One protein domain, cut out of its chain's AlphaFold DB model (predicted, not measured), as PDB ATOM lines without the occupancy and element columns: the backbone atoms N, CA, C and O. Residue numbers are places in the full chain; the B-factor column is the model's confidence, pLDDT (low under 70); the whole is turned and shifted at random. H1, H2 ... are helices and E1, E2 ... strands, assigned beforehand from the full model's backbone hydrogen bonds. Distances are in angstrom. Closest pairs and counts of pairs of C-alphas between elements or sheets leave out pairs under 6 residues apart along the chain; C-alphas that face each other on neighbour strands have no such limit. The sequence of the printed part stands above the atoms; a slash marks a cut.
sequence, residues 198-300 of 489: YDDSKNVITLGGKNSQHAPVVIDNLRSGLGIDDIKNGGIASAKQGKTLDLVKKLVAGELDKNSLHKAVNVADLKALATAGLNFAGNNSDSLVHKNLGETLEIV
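AT A GLANCE: This is residues 198 to 300 of the 489 residues of the protein "YadA domain-containing protein" of Actinobacillus seminis (UniProt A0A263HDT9). With little regular structure, the domain is an elongated, loose chain path in which two short helices, H1 and H2, pack about perpendicular to each other nearer the middle, a two-stranded hairpin, E1 and E2, reaches toward one end, and the long unnamed stretch of residues 198 to 240 runs from the other end, where residues 199 to 205 stand free, in to the helices. Along the 103 printed residues come H1, H2, E1 and E2, a mixed class with 30 residues in named elements. The whole is loose, radius of gyration of the C-alphas 18.3 A, spanning 59 by 35 by 28 A.

HOW THE PARTS SIT: H1, residues 241 to 252, and H2, residues 267 to 276, touch at 80 degrees, about perpendicular, closest at the C-alphas of Leu 245 and Ala 276, 4.6 A. E1, residues 278 to 281, and E2, residues 288 to 291, form an antiparallel hairpin at 154 degrees, with N 278 and O 291 2.9 A apart, within hydrogen-bond range. H1 is apart from both strands. In H1 and H2 every O i to N i+4 pair is within hydrogen-bond range.

IN THESE COORDINATES: H1 starts at C-alpha 241 (177.408, 353.303, 203.088) and measures 16.7 A; H2 measures 14.0 A, E1 10.0 A, and E2 9.6 A, ending at C-alpha 291 (171.227, 350.871, 212.358).

THE WHOLE: The printed part has no cut. Residues 199 to 205 stand free. The link H1 to H2 is long. Residues 199, 208 to 212 and 229 to 243 have pLDDT under 70.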
ATOM      1  N   TYR A 198     152.095 379.782 188.985       73.56
ATOM      2  CA  TYR A 198     151.988 380.251 190.352       73.56
ATOM      3  C   TYR A 198     150.524 380.524 190.700       73.56
ATOM      4  O   TYR A 198     149.709 380.777 189.808       73.56
ATOM      5  N   ASP A 199     150.200 380.480 191.987       68.25
ATOM      6  CA  ASP A 199     148.985 381.107 192.497       68.25
ATOM      7  C   ASP A 199     149.046 382.642 192.345       68.25
ATOM      8  O   ASP A 199     150.111 383.213 192.092       68.25
ATOM      9  N   ASP A 200     147.911 383.326 192.513       74.19
ATOM     10  CA  ASP A 200     147.827 384.790 192.351       74.19
ATOM     11  C   ASP A 200     148.800 385.538 193.279       74.19
ATOM     12  O   ASP A 200     149.312 386.604 192.933       74.19
ATOM     13  N   SER A 201     149.101 384.949 194.442       81.56
ATOM     14  CA  SER A 201     150.031 385.503 195.425       81.56
ATOM     15  C   SER A 201     151.509 385.207 195.133       81.56
ATOM     16  O   SER A 201     152.383 385.791 195.770       81.56
ATOM     17  N   LYS A 202     151.794 384.337 194.155       78.12
ATOM     18  CA  LYS A 202     153.126 383.838 193.777       78.12
ATOM     19  C   LYS A 202     153.910 383.150 194.893       78.12
ATOM     20  O   LYS A 202     155.131 383.040 194.810       78.12
ATOM     21  N   ASN A 203     153.211 382.643 195.902       78.56
ATOM     22  CA  ASN A 203     153.810 381.931 197.027       78.56
ATOM     23  C   ASN A 203     153.683 380.407 196.889       78.56
ATOM     24  O   ASN A 203     154.355 379.670 197.610       78.56
ATOM     25  N   VAL A 204     152.840 379.917 195.972       74.38
ATOM     26  CA  VAL A 204     152.569 378.487 195.788       74.38
ATOM     27  C   VAL A 204     152.693 378.097 194.319       74.38
ATOM     28  O   VAL A 204     152.078 378.688 193.433       74.38
ATOM     29  N   ILE A 205     153.457 377.034 194.064       80.44
ATOM     30  CA  ILE A 205     153.445 376.332 192.779       80.44
ATOM     31  C   ILE A 205     152.275 375.349 192.798       80.44
ATOM     32  O   ILE A 205     152.232 374.444 193.634       80.44
ATOM     33  N   THR A 206     151.332 375.502 191.869       71.94
ATOM     34  CA  THR A 206     150.197 374.575 191.762       71.94
ATOM     35  C   THR A 206     150.541 373.438 190.805       71.94
ATOM     36  O   THR A 206     150.581 373.624 189.591       71.94
ATOM     37  N   LEU A 207     150.780 372.248 191.360       76.38
ATOM     38  CA  LEU A 207     151.042 371.017 190.613       76.38
ATOM     39  C   LEU A 207     149.775 370.151 190.588       76.38
ATOM     40  O   LEU A 207     149.535 369.363 191.499       76.38
ATOM     41  N   GLY A 208     148.945 370.321 189.557       68.00
ATOM     42  CA  GLY A 208     147.664 369.612 189.437       68.00
ATOM     43  C   GLY A 208     146.624 370.013 190.495       68.00
ATOM     44  O   GLY A 208     146.776 371.013 191.196       68.00
ATOM     45  N   GLY A 209     145.527 369.255 190.575       61.31
ATOM     46  CA  GLY A 209     144.479 369.444 191.584       61.31
ATOM     47  C   GLY A 209     144.630 368.477 192.763       61.31
ATOM     48  O   GLY A 209     145.409 367.533 192.718       61.31
ATOM     49  N   LYS A 210     143.908 368.735 193.859       56.75
ATOM     50  CA  LYS A 210     143.957 367.926 195.098       56.75
ATOM     51  C   LYS A 210     142.821 366.895 195.212       56.75
ATOM     52  O   LYS A 210     142.692 366.258 196.251       56.75
ATOM     53  N   ASN A 211     141.954 366.774 194.203       59.50
ATOM     54  CA  ASN A 211     140.728 365.971 194.259       59.50
ATOM     55  C   ASN A 211     140.761 364.796 193.266       59.50
ATOM     56  O   ASN A 211     141.615 364.722 192.393       59.50
ATOM     57  N   SER A 212     139.804 363.873 193.369       62.88
ATOM     58  CA  SER A 212     139.722 362.688 192.498       62.88
ATOM     59  C   SER A 212     139.561 362.998 191.002       62.88
ATOM     60  O   SER A 212     139.771 362.114 190.178       62.88
ATOM     61  N   GLN A 213     139.208 364.236 190.636       71.31
ATOM     62  CA  GLN A 213     139.081 364.691 189.244       71.31
ATOM     63  C   GLN A 213     140.430 365.125 188.647       71.31
ATOM     64  O   GLN A 213     140.587 365.154 187.427       71.31
ATOM     65  N   HIS A 214     141.416 365.423 189.497       70.81
ATOM     66  CA  HIS A 214     142.767 365.817 189.118       70.81
ATOM     67  C   HIS A 214     143.764 365.160 190.076       70.81
ATOM     68  O   HIS A 214     144.002 365.675 191.163       70.81
ATOM     69  N   ALA A 215     144.339 364.020 189.688       71.62
ATOM     70  CA  ALA A 215     145.322 363.330 190.518       71.62
ATOM     71  C   ALA A 215     146.555 364.220 190.803       71.62
ATOM     72  O   ALA A 215     146.930 365.033 189.949       71.62
ATOM     73  N   PRO A 216     147.214 364.052 191.967       79.81
ATOM     74  CA  PRO A 216     148.493 364.694 192.241       79.81
ATOM     75  C   PRO A 216     149.524 364.397 191.147       79.81
ATOM     76  O   PRO A 216     149.598 363.281 190.630       79.81
ATOM     77  N   VAL A 217     150.338 365.395 190.810       82.25
ATOM     78  CA  VAL A 217     151.395 365.256 189.802       82.25
ATOM     79  C   VAL A 217     152.610 364.567 190.420       82.25
ATOM     80  O   VAL A 217     153.119 365.004 191.451       82.25
ATOM     81  N   VAL A 218     153.095 363.505 189.773       84.75
ATOM     82  CA  VAL A 218     154.385 362.887 190.105       84.75
ATOM     83  C   VAL A 218     155.509 363.765 189.554       84.75
ATOM     84  O   VAL A 218     155.477 364.142 188.386       84.75
ATOM     85  N   ILE A 219     156.505 364.068 190.386       87.12
ATOM     86  CA  ILE A 219     157.745 364.735 189.971       87.12
ATOM     87  C   ILE A 219     158.861 363.688 190.001       87.12
ATOM     88  O   ILE A 219     159.337 363.321 191.074       87.12
ATOM     89  N   ASP A 220     159.254 363.176 188.838       85.50
ATOM     90  CA  ASP A 220     160.220 362.076 188.704       85.50
ATOM     91  C   ASP A 220     161.619 362.527 188.250       85.50
ATOM     92  O   ASP A 220     162.589 361.791 188.418       85.50
ATOM     93  N   ASN A 221     161.746 363.756 187.748       84.62
ATOM     94  CA  ASN A 221     163.005 364.375 187.330       84.62
ATOM     95  C   ASN A 221     163.531 365.420 188.332       84.62
ATOM     96  O   ASN A 221     164.320 366.297 187.967       84.62
ATOM     97  N   LEU A 222     163.086 365.355 189.594       89.56
ATOM     98  CA  LEU A 222     163.554 366.261 190.635       89.56
ATOM     99  C   LEU A 222     165.004 365.943 191.005       89.56
ATOM    100  O   LEU A 222     165.301 364.884 191.560       89.56
ATOM    101  N   ARG A 223     165.886 366.905 190.741       85.69
ATOM    102  CA  ARG A 223     167.298 366.858 191.116       85.69
ATOM    103  C   ARG A 223     167.466 366.778 192.643       85.69
ATOM    104  O   ARG A 223     166.764 367.474 193.374       85.69
ATOM    105  N   SER A 224     168.396 365.954 193.109       86.44
ATOM    106  CA  SER A 224     168.725 365.747 194.520       86.44
ATOM    107  C   SER A 224     169.259 367.025 195.167       86.44
ATOM    108  O   SER A 224     170.166 367.687 194.649       86.44
ATOM    109  N   GLY A 225     168.744 367.338 196.357       86.31
ATOM    110  CA  GLY A 225     169.239 368.442 197.177       86.31
ATOM    111  C   GLY A 225     170.658 368.195 197.705       86.31
ATOM    112  O   GLY A 225     171.416 369.149 197.904       86.31
ATOM    113  N   LEU A 226     171.030 366.919 197.872       83.44
ATOM    114  CA  LEU A 226     172.357 366.464 198.299       83.44
ATOM    115  C   LEU A 226     173.356 366.285 197.140       83.44
ATOM    116  O   LEU A 226     174.525 365.998 197.394       83.44
ATOM    117  N   GLY A 227     172.926 366.453 195.882       78.44
ATOM    118  CA  GLY A 227     173.775 366.269 194.700       78.44
ATOM    119  C   GLY A 227     174.080 364.803 194.370       78.44
ATOM    120  O   GLY A 227     175.162 364.490 193.882       78.44
ATOM    121  N   ILE A 228     173.143 363.896 194.659       75.06
ATOM    122  CA  ILE A 228     173.280 362.439 194.467       75.06
ATOM    123  C   ILE A 228     173.001 362.019 193.005       75.06
ATOM    124  O   ILE A 228     173.233 360.870 192.643       75.06
ATOM    125  N   ASP A 229     172.571 362.939 192.136       66.69
ATOM    126  CA  ASP A 229     172.084 362.638 190.774       66.69
ATOM    127  C   ASP A 229     173.132 362.018 189.831       66.69
ATOM    128  O   ASP A 229     172.776 361.269 188.923       66.69
ATOM    129  N   ASP A 230     174.426 362.271 190.062       56.50
ATOM    130  CA  ASP A 230     175.526 361.694 189.268       56.50
ATOM    131  C   ASP A 230     175.812 360.216 189.617       56.50
ATOM    132  O   ASP A 230     176.625 359.540 188.972       56.50
ATOM    133  N   ILE A 231     175.143 359.673 190.640       56.41
ATOM    134  CA  ILE A 231     175.236 358.264 191.024       56.41
ATOM    135  C   ILE A 231     174.228 357.489 190.168       56.41
ATOM    136  O   ILE A 231     173.045 357.413 190.486       56.41
ATOM    137  N   LYS A 232     174.711 356.946 189.039       50.47
ATOM    138  CA  LYS A 232     173.933 356.212 188.020       50.47
ATOM    139  C   LYS A 232     172.823 355.332 188.618       50.47
ATOM    140  O   LYS A 232     173.084 354.588 189.558       50.47
ATOM    141  N   ASN A 233     171.662 355.314 187.945       45.09
ATOM    142  CA  ASN A 233     170.441 354.494 188.132       45.09
ATOM    143  C   ASN A 233     170.613 352.965 188.356       45.09
ATOM    144  O   ASN A 233     169.633 352.223 188.343       45.09
ATOM    145  N   GLY A 234     171.824 352.445 188.557       43.06
ATOM    146  CA  GLY A 234     172.030 351.117 189.116       43.06
ATOM    147  C   GLY A 234     171.730 351.180 190.604       43.06
ATOM    148  O   GLY A 234     172.528 351.747 191.344       43.06
ATOM    149  N   GLY A 235     170.570 350.638 190.993       43.28
ATOM    150  CA  GLY A 235     170.014 350.559 192.345       43.28
ATOM    151  C   GLY A 235     170.979 350.874 193.489       43.28
ATOM    152  O   GLY A 235     172.103 350.388 193.551       43.28
ATOM    153  N   ILE A 236     170.478 351.645 194.447       43.56
ATOM    154  CA  ILE A 236     171.172 352.288 195.581       43.56
ATOM    155  C   ILE A 236     172.047 351.339 196.446       43.56
ATOM    156  O   ILE A 236     172.778 351.791 197.317       43.56
ATOM    157  N   ALA A 237     172.075 350.039 196.152       44.53
ATOM    158  CA  ALA A 237     173.122 349.108 196.565       44.53
ATOM    159  C   ALA A 237     174.562 349.532 196.173       44.53
ATOM    160  O   ALA A 237     175.514 349.012 196.749       44.53
ATOM    161  N   SER A 238     174.754 350.462 195.225       39.34
ATOM    162  CA  SER A 238     176.092 350.918 194.800       39.34
ATOM    163  C   SER A 238     176.628 352.164 195.525       39.34
ATOM    164  O   SER A 238     177.822 352.470 195.418       39.34
ATOM    165  N   ALA A 239     175.820 352.843 196.348       45.28
ATOM    166  CA  ALA A 239     176.369 353.773 197.326       45.28
ATOM    167  C   ALA A 239     176.922 352.946 198.494       45.28
ATOM    168  O   ALA A 239     176.193 352.595 199.417       45.28
ATOM    169  N   LYS A 240     178.221 352.612 198.467       49.19
ATOM    170  CA  LYS A 240     178.931 352.177 199.684       49.19
ATOM    171  C   LYS A 240     178.502 353.118 200.821       49.19
ATOM    172  O   LYS A 240     178.699 354.323 200.667       49.19
ATOM    173  N   GLN A 241     177.950 352.578 201.916       56.94
ATOM    174  CA  GLN A 241     177.408 353.303 203.088       56.94
ATOM    175  C   GLN A 241     178.227 354.539 203.509       56.94
ATOM    176  O   GLN A 241     177.667 355.530 203.969       56.94
ATOM    177  N   GLY A 242     179.547 354.519 203.301       60.09
ATOM    178  CA  GLY A 242     180.430 355.655 203.560       60.09
ATOM    179  C   GLY A 242     180.097 356.947 202.797       60.09
ATOM    180  O   GLY A 242     180.258 358.017 203.371       60.09
ATOM    181  N   LYS A 243     179.610 356.894 201.546       68.06
ATOM    182  CA  LYS A 243     179.330 358.115 200.758       68.06
ATOM    183  C   LYS A 243     178.037 358.821 201.179       68.06
ATOM    184  O   LYS A 243     178.034 360.039 201.296       68.06
ATOM    185  N   THR A 244     176.953 358.082 201.422       74.94
ATOM    186  CA  THR A 244     175.679 358.669 201.884       74.94
ATOM    187  C   THR A 244     175.805 359.224 203.298       74.94
ATOM    188  O   THR A 244     175.338 360.329 203.558       74.94
ATOM    189  N   LEU A 245     176.499 358.508 204.190       82.25
ATOM    190  CA  LEU A 245     176.785 358.988 205.541       82.25
ATOM    191  C   LEU A 245     177.623 360.276 205.530       82.25
ATOM    192  O   LEU A 245     177.327 361.189 206.295       82.25
ATOM    193  N   ASP A 246     178.641 360.372 204.670       84.56
ATOM    194  CA  ASP A 246     179.459 361.586 204.526       84.56
ATOM    195  C   ASP A 246     178.635 362.785 204.035       84.56
ATOM    196  O   ASP A 246     178.709 363.863 204.618       84.56
ATOM    197  N   LEU A 247     177.781 362.594 203.021       86.12
ATOM    198  CA  LEU A 247     176.890 363.649 202.525       86.12
ATOM    199  C   LEU A 247     175.912 364.137 203.600       86.12
ATOM    200  O   LEU A 247     175.734 365.341 203.759       86.12
ATOM    201  N   VAL A 248     175.312 363.224 204.369       89.56
ATOM    202  CA  VAL A 248     174.408 363.599 205.467       89.56
ATOM    203  C   VAL A 248     175.172 364.306 206.591       89.56
ATOM    204  O   VAL A 248     174.685 365.305 207.111       89.56
ATOM    205  N   LYS A 249     176.394 363.869 206.927       89.62
ATOM    206  CA  LYS A 249     177.256 364.584 207.885       89.62
ATOM    207  C   LYS A 249     177.572 366.002 207.415       89.62
ATOM    208  O   LYS A 249     177.466 366.929 208.209       89.62
ATOM    209  N   LYS A 250     177.903 366.178 206.133       88.31
ATOM    210  CA  LYS A 250     178.144 367.493 205.524       88.31
ATOM    211  C   LYS A 250     176.896 368.365 205.516       88.31
ATOM    212  O   LYS A 250     177.004 369.556 205.781       88.31
ATOM    213  N   LEU A 251     175.718 367.791 205.260       90.12
ATOM    214  CA  LEU A 251     174.449 368.505 205.394       90.12
ATOM    215  C   LEU A 251     174.249 368.999 206.834       90.12
ATOM    216  O   LEU A 251     174.000 370.178 207.037       90.12
ATOM    217  N   VAL A 252     174.408 368.124 207.835       90.88
ATOM    218  CA  VAL A 252     174.254 368.482 209.259       90.88
ATOM    219  C   VAL A 252     175.298 369.510 209.710       90.88
ATOM    220  O   VAL A 252     174.992 370.383 210.516       90.88
ATOM    221  N   ALA A 253     176.515 369.442 209.168       91.31
ATOM    222  CA  ALA A 253     177.571 370.427 209.399       91.31
ATOM    223  C   ALA A 253     177.338 371.765 208.666       91.31
ATOM    224  O   ALA A 253     178.151 372.682 208.790       91.31
ATOM    225  N   GLY A 254     176.260 371.882 207.887       88.12
ATOM    226  CA  GLY A 254     175.929 373.079 207.128       88.12
ATOM    227  C   GLY A 254     176.838 373.316 205.916       88.12
ATOM    228  O   GLY A 254     177.019 374.444 205.475       88.12
ATOM    229  N   GLU A 255     177.522 372.289 205.402       87.69
ATOM    230  CA  GLU A 255     178.441 372.418 204.264       87.69
ATOM    231  C   GLU A 255     177.724 372.415 202.910       87.69
ATOM    232  O   GLU A 255     178.238 372.985 201.946       87.69
ATOM    233  N   LEU A 256     176.540 371.795 202.829       82.56
ATOM    234  CA  LEU A 256     175.788 371.613 201.578       82.56
ATOM    235  C   LEU A 256     174.707 372.683 201.333       82.56
ATOM    236  O   LEU A 256     174.143 372.751 200.234       82.56
ATOM    237  N   ASP A 257     174.437 373.534 202.319       81.69
ATOM    238  CA  ASP A 257     173.356 374.528 202.345       81.69
ATOM    239  C   ASP A 257     173.836 375.960 202.657       81.69
ATOM    240  O   ASP A 257     173.015 376.875 202.678       81.69
ATOM    241  N   LYS A 258     175.159 376.190 202.760       79.62
ATOM    242  CA  LYS A 258     175.781 377.518 202.988       79.62
ATOM    243  C   LYS A 258     175.192 378.651 202.143       79.62
ATOM    244  O   LYS A 258     175.140 379.788 202.594       79.62
ATOM    245  N   ASN A 259     174.780 378.338 200.914       73.56
ATOM    246  CA  ASN A 259     174.311 379.318 199.935       73.56
ATOM    247  C   ASN A 259     172.781 379.335 199.751       73.56
ATOM    248  O   ASN A 259     172.278 380.241 199.091       73.56
ATOM    249  N   SER A 260     172.040 378.336 200.254       77.12
ATOM    250  CA  SER A 260     170.569 378.289 200.203       77.12
ATOM    251  C   SER A 260     170.022 377.082 200.969       77.12
ATOM    252  O   SER A 260     170.383 375.941 200.671       77.12
ATOM    253  N   LEU A 261     169.067 377.346 201.866       79.25
ATOM    254  CA  LEU A 261     168.277 376.335 202.581       79.25
ATOM    255  C   LEU A 261     167.064 375.838 201.771       79.25
ATOM    256  O   LEU A 261     166.393 374.891 202.167       79.25
ATOM    257  N   HIS A 262     166.757 376.464 200.632       83.00
ATOM    258  CA  HIS A 262     165.506 376.246 199.893       83.00
ATOM    259  C   HIS A 262     165.648 375.224 198.759       83.00
ATOM    260  O   HIS A 262     165.139 375.425 197.657       83.00
ATOM    261  N   LYS A 263     166.360 374.123 199.012       86.62
ATOM    262  CA  LYS A 263     166.470 373.013 198.059       86.62
ATOM    263  C   LYS A 263     165.347 372.010 198.306       86.62
ATOM    264  O   LYS A 263     165.129 371.584 199.436       86.62
ATOM    265  N   ALA A 264     164.650 371.620 197.244       89.06
ATOM    266  CA  ALA A 264     163.729 370.493 197.313       89.06
ATOM    267  C   ALA A 264     164.512 369.180 197.486       89.06
ATOM    268  O   ALA A 264     165.660 369.074 197.053       89.06
ATOM    269  N   VAL A 265     163.880 368.192 198.120       91.00
ATOM    270  CA  VAL A 265     164.454 366.861 198.350       91.00
ATOM    271  C   VAL A 265     163.703 365.822 197.531       91.00
ATOM    272  O   VAL A 265     162.476 365.877 197.428       91.00
ATOM    273  N   ASN A 266     164.429 364.868 196.960       89.38
ATOM    274  CA  ASN A 266     163.837 363.732 196.261       89.38
ATOM    275  C   ASN A 266     163.926 362.445 197.106       89.38
ATOM    276  O   ASN A 266     164.450 362.422 198.222       89.38
ATOM    277  N   VAL A 267     163.395 361.338 196.580       89.38
ATOM    278  CA  VAL A 267     163.394 360.046 197.292       89.38
ATOM    279  C   VAL A 267     164.815 359.517 197.540       89.38
ATOM    280  O   VAL A 267     165.045 358.836 198.541       89.38
ATOM    281  N   ALA A 268     165.784 359.835 196.674       84.88
ATOM    282  CA  ALA A 268     167.175 359.437 196.875       84.88
ATOM    283  C   ALA A 268     167.796 360.153 198.084       84.88
ATOM    284  O   ALA A 268     168.485 359.503 198.871       84.88
ATOM    285  N   ASP A 269     167.486 361.438 198.286       88.62
ATOM    286  CA  ASP A 269     167.896 362.192 199.479       88.62
ATOM    287  C   ASP A 269     167.320 361.574 200.759       88.62
ATOM    288  O   ASP A 269     168.048 361.314 201.719       88.62
ATOM    289  N   LEU A 270     166.016 361.269 200.757       90.56
ATOM    290  CA  LEU A 270     165.355 360.643 201.903       90.56
ATOM    291  C   LEU A 270     165.964 359.274 202.221       90.56
ATOM    292  O   LEU A 270     166.180 358.936 203.385       90.56
ATOM    293  N   LYS A 271     166.285 358.487 201.191       86.81
ATOM    294  CA  LYS A 271     166.944 357.197 201.384       86.81
ATOM    295  C   LYS A 271     168.373 357.350 201.897       86.81
ATOM    296  O   LYS A 271     168.778 356.563 202.745       86.81
ATOM    297  N   ALA A 272     169.118 358.359 201.443       87.62
ATOM    298  CA  ALA A 272     170.444 358.653 201.977       87.62
ATOM    299  C   ALA A 272     170.383 358.960 203.480       87.62
ATOM    300  O   ALA A 272     171.188 358.415 204.231       87.62
ATOM    301  N   LEU A 273     169.390 359.740 203.927       91.00
ATOM    302  CA  LEU A 273     169.139 359.989 205.349       91.00
ATOM    303  C   LEU A 273     168.751 358.707 206.102       91.00
ATOM    304  O   LEU A 273     169.323 358.412 207.150       91.00
ATOM    305  N   ALA A 274     167.826 357.915 205.550       91.25
ATOM    306  CA  ALA A 274     167.402 356.654 206.153       91.25
ATOM    307  C   ALA A 274     168.569 355.667 206.322       91.25
ATOM    308  O   ALA A 274     168.673 355.015 207.359       91.25
ATOM    309  N   THR A 275     169.472 355.592 205.340       88.25
ATOM    310  CA  THR A 275     170.665 354.734 205.380       88.25
ATOM    311  C   THR A 275     171.820 355.330 206.192       88.25
ATOM    312  O   THR A 275     172.662 354.590 206.683       88.25
ATOM    313  N   ALA A 276     171.898 356.654 206.354       89.88
ATOM    314  CA  ALA A 276     172.904 357.270 207.223       89.88
ATOM    315  C   ALA A 276     172.682 356.903 208.698       89.88
ATOM    316  O   ALA A 276     173.663 356.709 209.416       89.88
ATOM    317  N   GLY A 277     171.418 356.746 209.110       90.62
ATOM    318  CA  GLY A 277     171.039 356.047 210.335       90.62
ATOM    319  C   GLY A 277     171.722 356.548 211.612       90.62
ATOM    320  O   GLY A 277     172.071 357.721 211.744       90.62
ATOM    321  N   LEU A 278     171.905 355.633 212.564       91.94
ATOM    322  CA  LEU A 278     172.609 355.858 213.826       91.94
ATOM    323  C   LEU A 278     173.726 354.824 214.007       91.94
ATOM    324  O   LEU A 278     173.577 353.650 213.667       91.94
ATOM    325  N   ASN A 279     174.843 355.268 214.584       91.31
ATOM    326  CA  ASN A 279     175.957 354.410 214.975       91.31
ATOM    327  C   ASN A 279     176.065 354.373 216.498       91.31
ATOM    328  O   ASN A 279     176.154 355.423 217.134       91.31
ATOM    329  N   PHE A 280     176.115 353.171 217.062       93.06
ATOM    330  CA  PHE A 280     176.270 352.938 218.493       93.06
ATOM    331  C   PHE A 280     177.638 352.312 218.756       93.06
ATOM    332  O   PHE A 280     177.984 351.288 218.165       93.06
ATOM    333  N   ALA A 281     178.420 352.940 219.629       92.56
ATOM    334  CA  ALA A 281     179.731 352.457 220.047       92.56
ATOM    335  C   ALA A 281     179.654 351.899 221.472       92.56
ATOM    336  O   ALA A 281     179.025 352.505 222.340       92.56
ATOM    337  N   GLY A 282     180.314 350.764 221.708       91.75
ATOM    338  CA  GLY A 282     180.587 350.258 223.053       91.75
ATOM    339  C   GLY A 282     181.955 350.713 223.569       91.75
ATOM    340  O   GLY A 282     182.588 351.611 223.011       91.75
ATOM    341  N   ASN A 283     182.453 350.032 224.603       89.88
ATOM    342  CA  ASN A 283     183.812 350.249 225.125       89.88
ATOM    343  C   ASN A 283     184.922 349.845 224.129       89.88
ATOM    344  O   ASN A 283     186.086 350.159 224.345       89.88
ATOM    345  N   ASN A 284     184.571 349.166 223.035       90.19
ATOM    346  CA  ASN A 284     185.427 348.804 221.905       90.19
ATOM    347  C   ASN A 284     185.149 349.724 220.702       90.19
ATOM    348  O   ASN A 284     184.722 349.257 219.650       90.19
ATOM    349  N   SER A 285     185.347 351.034 220.870       79.31
ATOM    350  CA  SER A 285     184.881 352.093 219.954       79.31
ATOM    351  C   SER A 285     185.278 351.957 218.478       79.31
ATOM    352  O   SER A 285     184.664 352.599 217.631       79.31
ATOM    353  N   ASP A 286     186.255 351.112 218.158       88.69
ATOM    354  CA  ASP A 286     186.654 350.797 216.781       88.69
ATOM    355  C   ASP A 286     185.632 349.904 216.049       88.69
ATOM    356  O   ASP A 286     185.670 349.766 214.828       88.69
ATOM    357  N   SER A 287     184.696 349.295 216.783       90.06
ATOM    358  CA  SER A 287     183.587 348.496 216.255       90.06
ATOM    359  C   SER A 287     182.254 349.180 216.552       90.06
ATOM    360  O   SER A 287     181.845 349.306 217.706       90.06
ATOM    361  N   LEU A 288     181.557 349.601 215.500       91.94
ATOM    362  CA  LEU A 288     180.267 350.281 215.603       91.94
ATOM    363  C   LEU A 288     179.125 349.333 215.244       91.94
ATOM    364  O   LEU A 288     179.183 348.619 214.242       91.94
ATOM    365  N   VAL A 289     178.046 349.386 216.022       93.38
ATOM    366  CA  VAL A 289     176.760 348.810 215.627       93.38
ATOM    367  C   VAL A 289     175.979 349.883 214.886       93.38
ATOM    368  O   VAL A 289     175.505 350.850 215.480       93.38
ATOM    369  N   HIS A 290     175.845 349.708 213.578       92.50
ATOM    370  CA  HIS A 290     175.041 350.584 212.737       92.50
ATOM    371  C   HIS A 290     173.578 350.119 212.681       92.50
ATOM    372  O   HIS A 290     173.297 348.910 212.678       92.50
ATOM    373  N   LYS A 291     172.655 351.081 212.624       93.62
ATOM    374  CA  LYS A 291     171.227 350.871 212.358       93.62
ATOM    375  C   LYS A 291     170.719 351.935 211.394       93.62
ATOM    376  O   LYS A 291     170.877 353.126 211.664       93.62
ATOM    377  N   ASN A 292     170.068 351.510 210.315       92.75
ATOM    378  CA  ASN A 292     169.299 352.418 209.464       92.75
ATOM    379  C   ASN A 292     168.116 352.999 210.265       92.75
ATOM    380  O   ASN A 292     167.649 352.394 211.236       92.75
ATOM    381  N   LEU A 293     167.585 354.151 209.851       93.88
ATOM    382  CA  LEU A 293     166.355 354.680 210.447       93.88
ATOM    383  C   LEU A 293     165.198 353.695 210.215       93.88
ATOM    384  O   LEU A 293     164.946 353.280 209.085       93.88
ATOM    385  N   GLY A 294     164.499 353.331 211.291       92.81
ATOM    386  CA  GLY A 294     163.421 352.334 211.280       92.81
ATOM    387  C   GLY A 294     163.852 350.912 211.663       92.81
ATOM    388  O   GLY A 294     162.988 350.067 211.881       92.81
ATOM    389  N   GLU A 295     165.153 350.636 211.801       96.38
ATOM    390  CA  GLU A 295     165.640 349.365 212.353       96.38
ATOM    391  C   GLU A 295     165.629 349.368 213.891       96.38
ATOM    392  O   GLU A 295     165.760 350.406 214.537       96.38
ATOM    393  N   THR A 296     165.506 348.183 214.494       96.19
ATOM    394  CA  THR A 296     165.544 348.015 215.957       96.19
ATOM    395  C   THR A 296     166.977 347.781 216.443       96.19
ATOM    396  O   THR A 296     167.672 346.895 215.938       96.19
ATOM    397  N   LEU A 297     167.425 348.557 217.434       96.00
ATOM    398  CA  LEU A 297     168.630 348.265 218.215       96.00
ATOM    399  C   LEU A 297     168.250 347.418 219.433       96.00
ATOM    400  O   LEU A 297     167.445 347.849 220.255       96.00
ATOM    401  N   GLU A 298     168.864 346.248 219.579       94.69
ATOM    402  CA  GLU A 298     168.709 345.418 220.774       94.69
ATOM    403  C   GLU A 298     169.822 345.719 221.784       94.69
ATOM    404  O   GLU A 298     171.007 345.676 221.452       94.69
ATOM    405  N   ILE A 299     169.439 345.999 223.032       92.69
ATOM    406  CA  ILE A 299     170.350 346.134 224.175       92.69
ATOM    407  C   ILE A 299     169.963 345.039 225.165       92.69
ATOM    408  O   ILE A 299     168.952 345.144 225.856       92.69
ATOM    409  N   VAL A 300     170.739 343.956 225.185       92.62
ATOM    410  CA  VAL A 300     170.418 342.738 225.941       92.62
ATOM    411  C   VAL A 300     171.555 342.349 226.880       92.62
ATOM    412  O   VAL A 300     172.727 342.581 226.589       92.62
TER     413      VAL A 300